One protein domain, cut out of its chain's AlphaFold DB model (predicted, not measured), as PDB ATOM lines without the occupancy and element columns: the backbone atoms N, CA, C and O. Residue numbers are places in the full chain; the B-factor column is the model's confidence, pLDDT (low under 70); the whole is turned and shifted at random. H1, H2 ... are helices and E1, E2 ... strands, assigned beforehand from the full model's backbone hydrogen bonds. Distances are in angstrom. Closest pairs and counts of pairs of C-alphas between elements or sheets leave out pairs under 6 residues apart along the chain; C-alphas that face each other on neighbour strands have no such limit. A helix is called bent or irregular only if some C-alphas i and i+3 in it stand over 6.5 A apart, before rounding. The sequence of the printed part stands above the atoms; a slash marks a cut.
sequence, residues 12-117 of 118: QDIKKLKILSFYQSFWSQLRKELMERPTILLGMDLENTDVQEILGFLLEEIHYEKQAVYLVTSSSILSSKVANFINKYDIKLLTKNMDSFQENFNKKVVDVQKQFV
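What this domain is: This is residues 12 to 117 of the 118 residues of an uncharacterized protein of Fusobacterium necrophorum subsp. funduliforme B35 (UniProt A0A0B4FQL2). A small sheet of three parallel strands, in the order E1, E2, E3, has H3 and H4 running side by side near it, with H4 only grazing the sheet, while H5 grazes it with residues 98 to 102 and then leaves as an arm, so that residues 103 to 117, of which 103 to 116 belong to H5, stick out. H2 runs across the end of H3, and H1 lies beside H3. The printed part has 106 residues, mostly helix by its named elements, in the order H1 H2 E1 H3 E2 H4 E3 H5. It is only just loose, close to compact, with a radius of gyration of the C-alphas of 15.9 A and spans of 45 by 37 by 23 A.

How they stand to each other: H1, residues 12 to 17, is close to but not clearly touching H3, residues 49 to 60; their closest C-alphas, Ile 14 and Ile 54, are 6.8 A apart. H2, residues 21 to 36, only just touches H3, with 3 pairs of C-alphas within 8 A, the closest Arg 31 and Leu 58 at 6.5 A, about perpendicular at 74 degrees. E1, residues 39 to 42, is parallel to E2, residues 69 to 73, with N 41 and O 70 at 2.8 A. E2 is parallel to E3, residues 91 to 95, with N 92 and O 69 at 2.8 A. H4, residues 80 to 88, and H5, residues 98 to 116, only graze the sheet. E1, H3, E2 and E2, H4, E3 are strand-helix-strand units, parallel neighbour strands joined through a helix, with right-handed crossovers. Every O i to N i+4 pair is within hydrogen-bond range in H1, H3, H4 and H5, and 10 of 12 in H2.

Where its parts are: H1 begins at C-alpha 12 (145.040, 103.377, 202.390). H2 is 23.4 A long and irregular, C-alphas 22 and 25 being 7.1 A apart; H3 is 15.6 A, H4 11.9 A. H5, 27.0 A, ends at C-alpha 116 (164.267, 77.260, 170.394).

The domain as a whole: The C-alphas of Gln 12 and Val 117, the two farthest apart, are 47.8 A apart. The printed part has no cut and no long link. The pLDDT is under 70 at residues 76 to 77 and 115 to 117.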
ATOM      1  N   GLN A  12     146.168 103.563 201.473       89.31
ATOM      2  CA  GLN A  12     145.040 103.377 202.390       89.31
ATOM      3  C   GLN A  12     144.054 102.331 201.878       89.31
ATOM      4  O   GLN A  12     143.545 101.526 202.663       89.31
ATOM      5  N   ASP A  13     143.822 102.293 200.568       90.19
ATOM      6  CA  ASP A  13     142.982 101.269 199.954       90.19
ATOM      7  C   ASP A  13     143.628  99.900 200.118       90.19
ATOM      8  O   ASP A  13     142.980  98.946 200.536       90.19
ATOM      9  N   ILE A  14     144.940  99.811 199.922       88.88
ATOM     10  CA  ILE A  14     145.678  98.548 200.014       88.88
ATOM     11  C   ILE A  14     145.734  98.033 201.454       88.88
ATOM     12  O   ILE A  14     145.597  96.831 201.682       88.88
ATOM     13  N   LYS A  15     145.809  98.927 202.449       89.31
ATOM     14  CA  LYS A  15     145.661  98.566 203.871       89.31
ATOM     15  C   LYS A  15     144.306  97.924 204.174       89.31
ATOM     16  O   LYS A  15     144.257  97.015 205.001       89.31
ATOM     17  N   LYS A  16     143.235  98.346 203.495       90.94
ATOM     18  CA  LYS A  16     141.903  97.730 203.607       90.94
ATOM     19  C   LYS A  16     141.811  96.439 202.795       90.94
ATOM     20  O   LYS A  16     141.305  95.445 203.295       90.94
ATOM     21  N   LEU A  17     142.324  96.416 201.568       89.25
ATOM     22  CA  LEU A  17     142.230  95.251 200.684       89.25
ATOM     23  C   LEU A  17     143.026  94.050 201.212       89.25
ATOM     24  O   LEU A  17     142.574  92.917 201.072       89.25
ATOM     25  N   LYS A  18     144.176  94.275 201.860       86.19
ATOM     26  CA  LYS A  18     145.024  93.186 202.373       86.19
ATOM     27  C   LYS A  18     144.419  92.406 203.546       86.19
ATOM     28  O   LYS A  18     144.798  91.260 203.754       86.19
ATOM     29  N   ILE A  19     143.499  93.004 204.312       89.06
ATOM     30  CA  ILE A  19     142.845  92.331 205.452       89.06
ATOM     31  C   ILE A  19     141.608  91.529 205.036       89.06
ATOM     32  O   ILE A  19     141.127  90.691 205.795       89.06
ATOM     33  N   LEU A  20     141.079  91.784 203.839       91.06
ATOM     34  CA  LEU A  20     139.912  91.080 203.331       91.06
ATOM     35  C   LEU A  20     140.330  89.687 202.860       91.06
ATOM     36  O   LEU A  20     141.113  89.546 201.920       91.06
ATOM     37  N   SER A  21     139.751  88.655 203.478       90.75
ATOM     38  CA  SER A  21     139.997  87.247 203.136       90.75
ATOM     39  C   SER A  21     139.783  86.953 201.649       90.75
ATOM     40  O   SER A  21     140.527  86.175 201.061       90.75
ATOM     41  N   PHE A  22     138.832  87.648 201.020       92.62
ATOM     42  CA  PHE A  22     138.562  87.558 199.586       92.62
ATOM     43  C   PHE A  22     139.806  87.802 198.711       92.62
ATOM     44  O   PHE A  22     139.997  87.107 197.716       92.62
ATOM     45  N   TYR A  23     140.687  88.736 199.087       91.69
ATOM     46  CA  TYR A  23     141.891  89.051 198.308       91.69
ATOM     47  C   TYR A  23     143.118  88.221 198.705       91.69
ATOM     48  O   TYR A  23     144.146  88.311 198.037       91.69
ATOM     49  N   GLN A  24     143.046  87.384 199.746       90.94
ATOM     50  CA  GLN A  24     144.209  86.604 200.192       90.94
ATOM     51  C   GLN A  24     144.756  85.689 199.094       90.94
ATOM     52  O   GLN A  24     145.970  85.624 198.902       90.94
ATOM     53  N   SER A  25     143.876  85.029 198.332       93.62
ATOM     54  CA  SER A  25     144.306  84.174 197.218       93.62
ATOM     55  C   SER A  25     145.023  84.977 196.131       93.62
ATOM     56  O   SER A  25     146.061  84.543 195.637       93.62
ATOM     57  N   PHE A  26     144.528  86.177 195.816       93.75
ATOM     58  CA  PHE A  26     145.166  87.072 194.851       93.75
ATOM     59  C   PHE A  26     146.580  87.466 195.297       93.75
ATOM     60  O   PHE A  26     147.535  87.295 194.540       93.75
ATOM     61  N   TRP A  27     146.737  87.924 196.543       92.56
ATOM     62  CA  TRP A  27     148.045  88.318 197.074       92.56
ATOM     63  C   TRP A  27     149.023  87.145 197.142       92.56
ATOM     64  O   TRP A  27     150.193  87.300 196.800       92.56
ATOM     65  N   SER A  28     148.545  85.964 197.540       92.69
ATOM     66  CA  SER A  28     149.355  84.744 197.594       92.69
ATOM     67  C   SER A  28     149.850  84.325 196.207       92.69
ATOM     68  O   SER A  28     151.037  84.049 196.046       92.69
ATOM     69  N   GLN A  29     148.981  84.348 195.194       95.19
ATOM     70  CA  GLN A  29     149.363  84.022 193.818       95.19
ATOM     71  C   GLN A  29     150.357  85.035 193.249       95.19
ATOM     72  O   GLN A  29     151.376  84.642 192.690       95.19
ATOM     73  N   LEU A  30     150.111  86.333 193.445       93.56
ATOM     74  CA  LEU A  30     151.018  87.375 192.966       93.56
ATOM     75  C   LEU A  30     152.417  87.228 193.582       93.56
ATOM     76  O   LEU A  30     153.420  87.311 192.883       93.56
ATOM     77  N   ARG A  31     152.487  86.953 194.886       93.94
ATOM     78  CA  ARG A  31     153.751  86.688 195.582       93.94
ATOM     79  C   ARG A  31     154.436  85.425 195.086       93.94
ATOM     80  O   ARG A  31     155.648  85.435 194.909       93.94
ATOM     81  N   LYS A  32     153.672  84.365 194.824       94.44
ATOM     82  CA  LYS A  32     154.199  83.131 194.240       94.44
ATOM     83  C   LYS A  32     154.887  83.398 192.900       94.44
ATOM     84  O   LYS A  32     156.020  82.971 192.718       94.44
ATOM     85  N   GLU A  33     154.273  84.184 192.021       94.50
ATOM     86  CA  GLU A  33     154.898  84.570 190.748       94.50
ATOM     87  C   GLU A  33     156.213  85.346 190.954       94.50
ATOM     88  O   GLU A  33     157.195  85.079 190.264       94.50
ATOM     89  N   LEU A  34     156.279  86.244 191.946       93.69
ATOM     90  CA  LEU A  34     157.509  86.975 192.298       93.69
ATOM     91  C   LEU A  34     158.616  86.065 192.879       93.69
ATOM     92  O   LEU A  34     159.803  86.372 192.751       93.69
ATOM     93  N   MET A  35     158.246  84.956 193.525       93.50
ATOM     94  CA  MET A  35     159.180  83.941 194.045       93.50
ATOM     95  C   MET A  35     159.642  82.942 192.983       93.50
ATOM     96  O   MET A  35     160.735  82.386 193.090       93.50
ATOM     97  N   GLU A  36     158.841  82.720 191.944       94.81
ATOM     98  CA  GLU A  36     159.149  81.758 190.883       94.81
ATOM     99  C   GLU A  36     159.826  82.409 189.671       94.81
ATOM    100  O   GLU A  36     160.553  81.734 188.936       94.81
ATOM    101  N   ARG A  37     159.621  83.716 189.442       93.38
ATOM    102  CA  ARG A  37     160.062  84.391 188.213       93.38
ATOM    103  C   ARG A  37     160.795  85.706 188.470       93.38
ATOM    104  O   ARG A  37     160.314  86.553 189.226       93.38
ATOM    105  N   PRO A  38     161.919  85.953 187.769       92.38
ATOM    106  CA  PRO A  38     162.526  87.275 187.735       92.38
ATOM    107  C   PRO A  38     161.526  88.321 187.236       92.38
ATOM    108  O   PRO A  38     160.845  88.113 186.232       92.38
ATOM    109  N   THR A  39     161.459  89.456 187.925       93.06
ATOM    110  CA  THR A  39     160.457  90.498 187.670       93.06
ATOM    111  C   THR A  39     161.120  91.776 187.185       93.06
ATOM    112  O   THR A  39     162.129  92.204 187.741       93.06
ATOM    113  N   ILE A  40     160.545  92.407 186.162       91.38
ATOM    114  CA  ILE A  40     160.997  93.701 185.644       91.38
ATOM    115  C   ILE A  40     159.910  94.738 185.925       91.38
ATOM    116  O   ILE A  40     158.794  94.635 185.422       91.38
ATOM    117  N   LEU A  41     160.254  95.743 186.723       91.06
ATOM    118  CA  LEU A  41     159.431  96.900 187.038       91.06
ATOM    119  C   LEU A  41     159.707  97.996 186.003       91.06
ATOM    120  O   LEU A  41     160.835  98.486 185.885       91.06
ATOM    121  N   LEU A  42     158.674  98.357 185.242       88.00
ATOM    122  CA  LEU A  42     158.735  99.327 184.149       88.00
ATOM    123  C   LEU A  42     157.825 100.518 184.444       88.00
ATOM    124  O   LEU A  42     156.682 100.331 184.854       88.00
ATOM    125  N   GLY A  43     158.321 101.738 184.213       83.50
ATOM    126  CA  GLY A  43     157.525 102.964 184.349       83.50
ATOM    127  C   GLY A  43     157.036 103.260 185.772       83.50
ATOM    128  O   GLY A  43     156.080 104.011 185.941       83.50
ATOM    129  N   MET A  44     157.654 102.659 186.794       87.19
ATOM    130  CA  MET A  44     157.273 102.884 188.187       87.19
ATOM    131  C   MET A  44     157.911 104.157 188.737       87.19
ATOM    132  O   MET A  44     159.133 104.296 188.737       87.19
ATOM    133  N   ASP A  45     157.076 105.040 189.277       88.44
ATOM    134  CA  ASP A  45     157.524 106.173 190.078       88.44
ATOM    135  C   ASP A  45     157.726 105.729 191.530       88.44
ATOM    136  O   ASP A  45     156.775 105.635 192.307       88.44
ATOM    137  N   LEU A  46     158.973 105.427 191.894       89.31
ATOM    138  CA  LEU A  46     159.310 105.093 193.275       89.31
ATOM    139  C   LEU A  46     159.379 106.317 194.190       89.31
ATOM    140  O   LEU A  46     159.423 106.123 195.398       89.31
ATOM    141  N   GLU A  47     159.375 107.557 193.694       89.50
ATOM    142  CA  GLU A  47     159.272 108.721 194.589       89.50
ATOM    143  C   GLU A  47     157.862 108.803 195.206       89.50
ATOM    144  O   GLU A  47     157.688 109.277 196.337       89.50
ATOM    145  N   ASN A  48     156.862 108.243 194.517       90.62
ATOM    146  CA  ASN A  48     155.507 108.101 195.026       90.62
ATOM    147  C   ASN A  48     155.443 107.127 196.221       90.62
ATOM    148  O   ASN A  48     155.759 105.938 196.135       90.62
ATOM    149  N   THR A  49     154.975 107.639 197.361       91.75
ATOM    150  CA  THR A  49     154.868 106.867 198.607       91.75
ATOM    151  C   THR A  49     153.852 105.732 198.517       91.75
ATOM    152  O   THR A  49     154.118 104.662 199.057       91.75
ATOM    153  N   ASP A  50     152.731 105.916 197.816       91.56
ATOM    154  CA  ASP A  50     151.737 104.853 197.646       91.56
ATOM    155  C   ASP A  50     152.340 103.678 196.873       91.56
ATOM    156  O   ASP A  50     152.173 102.526 197.264       91.56
ATOM    157  N   VAL A  51     153.130 103.965 195.835       91.88
ATOM    158  CA  VAL A  51     153.843 102.939 195.067       91.88
ATOM    159  C   VAL A  51     154.820 102.165 195.955       91.88
ATOM    160  O   VAL A  51     154.822 100.932 195.925       91.88
ATOM    161  N   GLN A  52     155.610 102.860 196.783       93.19
ATOM    162  CA  GLN A  52     156.523 102.201 197.724       93.19
ATOM    163  C   GLN A  52     155.780 101.350 198.759       93.19
ATOM    164  O   GLN A  52     156.211 100.236 199.046       93.19
ATOM    165  N   GLU A  53     154.675 101.834 199.326       92.94
ATOM    166  CA  GLU A  53     153.920 101.075 200.329       92.94
ATOM    167  C   GLU A  53     153.301  99.804 199.737       92.94
ATOM    168  O   GLU A  53     153.357  98.740 200.358       92.94
ATOM    169  N   ILE A  54     152.757  99.893 198.522       91.75
ATOM    170  CA  ILE A  54     152.146  98.755 197.829       91.75
ATOM    171  C   ILE A  54     153.205  97.723 197.458       91.75
ATOM    172  O   ILE A  54     153.055  96.541 197.766       91.75
ATOM    173  N   LEU A  55     154.295  98.166 196.828       92.56
ATOM    174  CA  LEU A  55     155.376  97.272 196.435       92.56
ATOM    175  C   LEU A  55     156.067  96.673 197.667       92.56
ATOM    176  O   LEU A  55     156.364  95.483 197.688       92.56
ATOM    177  N   GLY A  56     156.246  97.469 198.723       93.38
ATOM    178  CA  GLY A  56     156.763  97.009 200.005       93.38
ATOM    179  C   GLY A  56     155.892  95.915 200.616       93.38
ATOM    180  O   GLY A  56     156.410  94.874 200.992       93.38
ATOM    181  N   PHE A  57     154.566  96.077 200.630       92.62
ATOM    182  CA  PHE A  57     153.641  95.034 201.095       92.62
ATOM    183  C   PHE A  57     153.766  93.713 200.314       92.62
ATOM    184  O   PHE A  57     153.638  92.628 200.893       92.62
ATOM    185  N   LEU A  58     154.002  93.787 199.002       91.81
ATOM    186  CA  LEU A  58     154.191  92.597 198.178       91.81
ATOM    187  C   LEU A  58     155.527  91.913 198.471       91.81
ATOM    188  O   LEU A  58     155.555  90.690 198.571       91.81
ATOM    189  N   LEU A  59     156.600  92.695 198.621       92.81
ATOM    190  CA  LEU A  59     157.967  92.191 198.745       92.81
ATOM    191  C   LEU A  59     158.366  91.803 200.172       92.81
ATOM    192  O   LEU A  59     159.197  90.914 200.317       92.81
ATOM    193  N   GLU A  60     157.805  92.430 201.209       91.56
ATOM    194  CA  GLU A  60     158.190  92.194 202.613       91.56
ATOM    195  C   GLU A  60     158.029  90.721 203.005       91.56
ATOM    196  O   GLU A  60     158.935  90.134 203.587       91.56
ATOM    197  N   GLU A  61     156.904  90.103 202.640       85.12
ATOM    198  CA  GLU A  61     156.609  88.713 203.010       85.12
ATOM    199  C   GLU A  61     157.449  87.681 202.248       85.12
ATOM    200  O   GLU A  61     157.574  86.552 202.705       85.12
ATOM    201  N   ILE A  62     158.034  88.058 201.110       88.56
ATOM    202  CA  ILE A  62     158.816  87.154 200.252       88.56
ATOM    203  C   ILE A  62     160.276  87.587 200.128       88.56
ATOM    204  O   ILE A  62     160.982  87.133 199.230       88.56
ATOM    205  N   HIS A  63     160.735  88.500 200.985       80.25
ATOM    206  CA  HIS A  63     161.988  89.221 200.776       80.25
ATOM    207  C   HIS A  63     163.195  88.290 200.566       80.25
ATOM    208  O   HIS A  63     164.043  88.577 199.723       80.25
ATOM    209  N   TYR A  64     163.227  87.159 201.276       80.81
ATOM    210  CA  TYR A  64     164.305  86.167 201.214       80.81
ATOM    211  C   TYR A  64     164.107  85.074 200.151       80.81
ATOM    212  O   TYR A  64     165.060  84.376 199.819       80.81
ATOM    213  N   GLU A  65     162.894  84.924 199.620       85.75
ATOM    214  CA  GLU A  65     162.513  83.849 198.686       85.75
ATOM    215  C   GLU A  65     162.262  84.364 197.261       85.75
ATOM    216  O   GLU A  65     162.109  83.583 196.322       85.75
ATOM    217  N   LYS A  66     162.220  85.687 197.072       87.38
ATOM    218  CA  LYS A  66     161.969  86.304 195.770       87.38
ATOM    219  C   LYS A  66     163.083  86.010 194.764       87.38
ATOM    220  O   LYS A  66     164.272  86.017 195.095       87.38
ATOM    221  N   GLN A  67     162.704  85.888 193.494       92.19
ATOM    222  CA  GLN A  67     163.666  85.991 192.399       92.19
ATOM    223  C   GLN A  67     164.182  87.429 192.251       92.19
ATOM    224  O   GLN A  67     163.737  88.376 192.906       92.19
ATOM    225  N   ALA A  68     165.140  87.607 191.343       92.88
ATOM    226  CA  ALA A  68     165.679  88.920 191.027       92.88
ATOM    227  C   ALA A  68     164.577  89.885 190.547       92.88
ATOM    228  O   ALA A  68     163.871  89.612 189.574       92.88
ATOM    229  N   VAL A  69     164.478  91.038 191.210       93.44
ATOM    230  CA  VAL A  69     163.593  92.143 190.823       93.44
ATOM    231  C   VAL A  69     164.454  93.248 190.228       93.44
ATOM    232  O   VAL A  69     165.418  93.686 190.852       93.44
ATOM    233  N   TYR A  70     164.112  93.692 189.026       91.94
ATOM    234  CA  TYR A  70     164.823  94.731 188.293       91.94
ATOM    235  C   TYR A  70     163.949  95.968 188.166       91.94
ATOM    236  O   TYR A  70     162.781  95.852 187.809       91.94
ATOM    237  N   LEU A  71     164.514  97.149 188.389       91.19
ATOM    238  CA  LEU A  71     163.862  98.421 188.093       91.19
ATOM    239  C   LEU A  71     164.532  99.059 186.884       91.19
ATOM    240  O   LEU A  71     165.728  99.348 186.927       91.19
ATOM    241  N   VAL A  72     163.760  99.315 185.828       88.69
ATOM    242  CA  VAL A  72     164.243 100.086 184.678       88.69
ATOM    243  C   VAL A  72     163.885 101.549 184.881       88.69
ATOM    244  O   VAL A  72     162.712 101.900 184.995       88.69
ATOM    245  N   THR A  73     164.904 102.402 184.905       85.69
ATOM    246  CA  THR A  73     164.743 103.852 185.025       85.69
ATOM    247  C   THR A  73     165.663 104.568 184.047       85.69
ATOM    248  O   THR A  73     166.791 104.139 183.795       85.69
ATOM    249  N   SER A  74     165.181 105.682 183.502       78.06
ATOM    250  CA  SER A  74     165.981 106.590 182.681       78.06
ATOM    251  C   SER A  74     166.854 107.523 183.523       78.06
ATOM    252  O   SER A  74     167.869 108.006 183.025       78.06
ATOM    253  N   SER A  75     166.488 107.761 184.788       73.88
ATOM    254  CA  SER A  75     167.232 108.625 185.709       73.88
ATOM    255  C   SER A  75     168.166 107.807 186.594       73.88
ATOM    256  O   SER A  75     167.738 106.872 187.268       73.88
ATOM    257  N   SER A  76     169.440 108.202 186.639       68.06
ATOM    258  CA  SER A  76     170.409 107.716 187.629       68.06
ATOM    259  C   SER A  76     170.299 108.432 188.979       68.06
ATOM    260  O   SER A  76     170.885 107.974 189.956       68.06
ATOM    261  N   ILE A  77     169.576 109.553 189.040       66.50
ATOM    262  CA  ILE A  77     169.409 110.347 190.255       66.50
ATOM    263  C   ILE A  77     168.205 109.789 191.010       66.50
ATOM    264  O   ILE A  77     167.079 109.854 190.517       66.50
ATOM    265  N   LEU A  78     168.470 109.238 192.194       79.50
ATOM    266  CA  LEU A  78     167.478 108.676 193.105       79.50
ATOM    267  C   LEU A  78     167.539 109.447 194.423       79.50
ATOM    268  O   LEU A  78     168.636 109.721 194.923       79.50
ATOM    269  N   SER A  79     166.388 109.778 195.008       87.56
ATOM    270  CA  SER A  79     166.371 110.309 196.371       87.56
ATOM    271  C   SER A  79     166.930 109.280 197.363       87.56
ATOM    272  O   SER A  79     166.909 108.068 197.121       87.56
ATOM    273  N   SER A  80     167.403 109.739 198.526       90.69
ATOM    274  CA  SER A  80     167.858 108.841 199.599       90.69
ATOM    275  C   SER A  80     166.763 107.862 200.032       90.69
ATOM    276  O   SER A  80     167.046 106.707 200.340       90.69
ATOM    277  N   LYS A  81     165.499 108.297 199.991       91.56
ATOM    278  CA  LYS A  81     164.331 107.457 200.260       91.56
ATOM    279  C   LYS A  81     164.218 106.317 199.247       91.56
ATOM    280  O   LYS A  81     164.067 105.166 199.653       91.56
ATOM    281  N   VAL A  82     164.308 106.618 197.951       91.25
ATOM    282  CA  VAL A  82     164.246 105.598 196.895       91.25
ATOM    283  C   VAL A  82     165.445 104.656 196.968       91.25
ATOM    284  O   VAL A  82     165.265 103.442 196.897       91.25
ATOM    285  N   ALA A  83     166.652 105.181 197.195       91.69
ATOM    286  CA  ALA A  83     167.848 104.363 197.378       91.69
ATOM    287  C   ALA A  83     167.701 103.388 198.562       91.69
ATOM    288  O   ALA A  83     167.985 102.199 198.425       91.69
ATOM    289  N   ASN A  84     167.179 103.858 199.699       93.94
ATOM    290  CA  ASN A  84     166.913 103.012 200.863       93.94
ATOM    291  C   ASN A  84     165.879 101.925 200.564       93.94
ATOM    292  O   ASN A  84     166.057 100.788 200.990       93.94
ATOM    293  N   PHE A  85     164.818 102.248 199.819       93.44
ATOM    294  CA  PHE A  85     163.807 101.272 199.412       93.44
ATOM    295  C   PHE A  85     164.400 100.181 198.509       93.44
ATOM    296  O   PHE A  85     164.205  98.992 198.757       93.44
ATOM    297  N   ILE A  86     165.162 100.584 197.490       92.19
ATOM    298  CA  ILE A  86     165.837  99.679 196.552       92.19
ATOM    299  C   ILE A  86     166.785  98.739 197.300       92.19
ATOM    300  O   ILE A  86     166.741  97.530 197.081       92.19
ATOM    301  N   ASN A  87     167.583  99.285 198.220       92.50
ATOM    302  CA  ASN A  87     168.508  98.502 199.034       92.50
ATOM    303  C   ASN A  87     167.768  97.558 199.986       92.50
ATOM    304  O   ASN A  87     168.135  96.391 200.085       92.50
ATOM    305  N   LYS A  88     166.702  98.035 200.651       93.94
ATOM    306  CA  LYS A  88     165.904  97.230 201.585       93.94
ATOM    307  C   LYS A  88     165.372  95.967 200.917       93.94
ATOM    308  O   LYS A  88     165.386  94.921 201.546       93.94
ATOM    309  N   TYR A  89     164.906  96.058 199.672       93.06
ATOM    310  CA  TYR A  89     164.311  94.922 198.968       93.06
ATOM    311  C   TYR A  89     165.220  94.304 197.899       93.06
ATOM    312  O   TYR A  89     164.708  93.583 197.047       93.06
ATOM    313  N   ASP A  90     166.533  94.559 197.920       92.75
ATOM    314  CA  ASP A  90     167.500  94.053 196.926       92.75
ATOM    315  C   ASP A  90     166.966  94.153 195.479       92.75
ATOM    316  O   ASP A  90     166.790  93.158 194.764       92.75
ATOM    317  N   ILE A  91     166.572  95.368 195.087       92.81
ATOM    318  CA  ILE A  91     166.086  95.664 193.736       92.81
ATOM    319  C   ILE A  91     167.282  96.079 192.877       92.81
ATOM    320  O   ILE A  91     168.042  96.982 193.215       92.81
ATOM    321  N   LYS A  92     167.450  95.438 191.721       91.94
ATOM    322  CA  LYS A  92     168.565  95.706 190.807       91.94
ATOM    323  C   LYS A  92     168.209  96.839 189.852       91.94
ATOM    324  O   LYS A  92     167.258  96.731 189.081       91.94
ATOM    325  N   LEU A  93     168.991  97.914 189.866       88.69
ATOM    326  CA  LEU A  93     168.763  99.057 188.985       88.69
ATOM    327  C   LEU A  93     169.311  98.798 187.576       88.69
ATOM    328  O   LEU A  93     170.466  98.411 187.403       88.69
ATOM    329  N   LEU A  94     168.492  99.066 186.563       86.62
ATOM    330  CA  LEU A  94     168.874  99.070 185.157       86.62
ATOM    331  C   LEU A  94     168.687 100.483 184.601       86.62
ATOM    332  O   LEU A  94     167.594 100.857 184.170       86.62
ATOM    333  N   THR A  95     169.765 101.266 184.600       78.19
ATOM    334  CA  THR A  95     169.752 102.638 184.079       78.19
ATOM    335  C   THR A  95     169.771 102.621 182.553       78.19
ATOM    336  O   THR A  95     170.830 102.523 181.928       78.19
ATOM    337  N   LYS A  96     168.589 102.662 181.940       77.00
ATOM    338  CA  LYS A  96     168.398 102.704 180.487       77.00
ATOM    339  C   LYS A  96     167.185 103.565 180.162       77.00
ATOM    340  O   LYS A  96     166.193 103.548 180.883       77.00
ATOM    341  N   ASN A  97     167.241 104.281 179.040       76.88
ATOM    342  CA  ASN A  97     166.036 104.876 178.467       76.88
ATOM    343  C   ASN A  97     165.013 103.753 178.184       76.88
ATOM    344  O   ASN A  97     165.389 102.684 177.704       76.88
ATOM    345  N   MET A  98     163.744 103.981 178.523       75.75
ATOM    346  CA  MET A  98     162.679 102.984 178.413       75.75
ATOM    347  C   MET A  98     162.413 102.558 176.962       75.75
ATOM    348  O   MET A  98     162.290 101.360 176.708       75.75
ATOM    349  N   ASP A  99     162.427 103.494 176.011       78.12
ATOM    350  CA  ASP A  99     162.209 103.204 174.588       78.12
ATOM    351  C   ASP A  99     163.329 102.311 174.047       78.12
ATOM    352  O   ASP A  99     163.093 101.278 173.416       78.12
ATOM    353  N   SER A 100     164.577 102.656 174.382       78.50
ATOM    354  CA  SER A 100     165.735 101.864 173.966       78.50
ATOM    355  C   SER A 100     165.821 100.532 174.709       78.50
ATOM    356  O   SER A 100     166.301  99.542 174.153       78.50
ATOM    357  N   PHE A 101     165.348 100.460 175.956       83.06
ATOM    358  CA  PHE A 101     165.212  99.199 176.678       83.06
ATOM    359  C   PHE A 101     164.214  98.281 175.973       83.06
ATOM    360  O   PHE A 101     164.556  97.130 175.708       83.06
ATOM    361  N   GLN A 102     163.031  98.789 175.625       80.25
ATOM    362  CA  GLN A 102     161.977  98.015 174.974       80.25
ATOM    363  C   GLN A 102     162.415  97.502 173.598       80.25
ATOM    364  O   GLN A 102     162.248  96.318 173.304       80.25
ATOM    365  N   GLU A 103     163.038  98.350 172.777       84.06
ATOM    366  CA  GLU A 103     163.546  97.936 171.466       84.06
ATOM    367  C   GLU A 103     164.594  96.815 171.596       84.06
ATOM    368  O   GLU A 103     164.522  95.792 170.908       84.06
ATOM    369  N   ASN A 104     165.544  96.971 172.523       83.44
ATOM    370  CA  ASN A 104     166.581  95.969 172.770       83.44
ATOM    371  C   ASN A 104     166.018  94.669 173.353       83.44
ATOM    372  O   ASN A 104     166.485  93.584 173.001       83.44
ATOM    373  N   PHE A 105     165.035  94.772 174.245       81.44
ATOM    374  CA  PHE A 105     164.374  93.619 174.840       81.44
ATOM    375  C   PHE A 105     163.647  92.808 173.767       81.44
ATOM    376  O   PHE A 105     163.877  91.606 173.654       81.44
ATOM    377  N   ASN A 106     162.873  93.471 172.904       81.75
ATOM    378  CA  ASN A 106     162.139  92.822 171.818       81.75
ATOM    379  C   ASN A 106     163.066  92.085 170.845       81.75
ATOM    380  O   ASN A 106     162.802  90.931 170.508       81.75
ATOM    381  N   LYS A 107     164.180  92.710 170.436       83.50
ATOM    382  CA  LYS A 107     165.180  92.058 169.571       83.50
ATOM    383  C   LYS A 107     165.729  90.784 170.219       83.50
ATOM    384  O   LYS A 107     165.703  89.724 169.601       83.50
ATOM    385  N   LYS A 108     166.131  90.863 171.493       84.12
ATOM    386  CA  LYS A 108     166.659  89.703 172.225       84.12
ATOM    387  C   LYS A 108     165.636  88.583 172.395       84.12
ATOM    388  O   LYS A 108     166.007  87.421 172.267       84.12
ATOM    389  N   VAL A 109     164.372  88.906 172.671       81.62
ATOM    390  CA  VAL A 109     163.308  87.896 172.796       81.62
ATOM    391  C   VAL A 109     163.125  87.140 171.480       81.62
ATOM    392  O   VAL A 109     163.084  85.912 171.490       81.62
ATOM    393  N   VAL A 110     163.087  87.852 170.350       77.06
ATOM    394  CA  VAL A 110     162.971  87.238 169.016       77.06
ATOM    395  C   VAL A 110     164.169  86.337 168.709       77.06
ATOM    396  O   VAL A 110     163.993  85.240 168.179       77.06
ATOM    397  N   ASP A 111     165.382  86.763 169.057       77.56
ATOM    398  CA  ASP A 111     166.592  85.973 168.817       77.56
ATOM    399  C   ASP A 111     166.618  84.686 169.648       77.56
ATOM    400  O   ASP A 111     166.954  83.624 169.125       77.56
ATOM    401  N   VAL A 112     166.197  84.755 170.913       76.06
ATOM    402  CA  VAL A 112     166.067  83.579 171.785       76.06
ATOM    403  C   VAL A 112     164.985  82.634 171.260       76.06
ATOM    404  O   VAL A 112     165.223  81.436 171.149       76.06
ATOM    405  N   GLN A 113     163.822  83.146 170.852       73.19
ATOM    406  CA  GLN A 113     162.761  82.319 170.265       73.19
ATOM    407  C   GLN A 113     163.236  81.578 169.008       73.19
ATOM    408  O   GLN A 113     162.950  80.394 168.852       73.19
ATOM    409  N   LYS A 114     164.027  82.226 168.144       71.69
ATOM    410  CA  LYS A 114     164.621  81.581 166.959       71.69
ATOM    411  C   LYS A 114     165.606  80.461 167.304       71.69
ATOM    412  O   LYS A 114     165.798  79.572 166.478       71.69
ATOM    413  N   GLN A 115     166.232  80.494 168.480       69.44
ATOM    414  CA  GLN A 115     167.128  79.430 168.949       69.44
ATOM    415  C   GLN A 115     166.364  78.197 169.450       69.44
ATOM    416  O   GLN A 115     166.898  77.100 169.361       69.44
ATOM    417  N   PHE A 116     165.122  78.358 169.918       61.06
ATOM    418  CA  PHE A 116     164.267  77.260 170.394       61.06
ATOM    419  C   PHE A 116     163.422  76.588 169.295       61.06
ATOM    420  O   PHE A 116     162.755  75.594 169.566       61.06
ATOM    421  N   VAL A 117     163.422  77.127 168.069       61.88
ATOM    422  CA  VAL A 117     162.677  76.592 166.905       61.88
ATOM    423  C   VAL A 117     163.613  75.861 165.916       61.88
ATOM    424  O   VAL A 117     163.219  75.531 164.802       61.88
TER     425      VAL A 117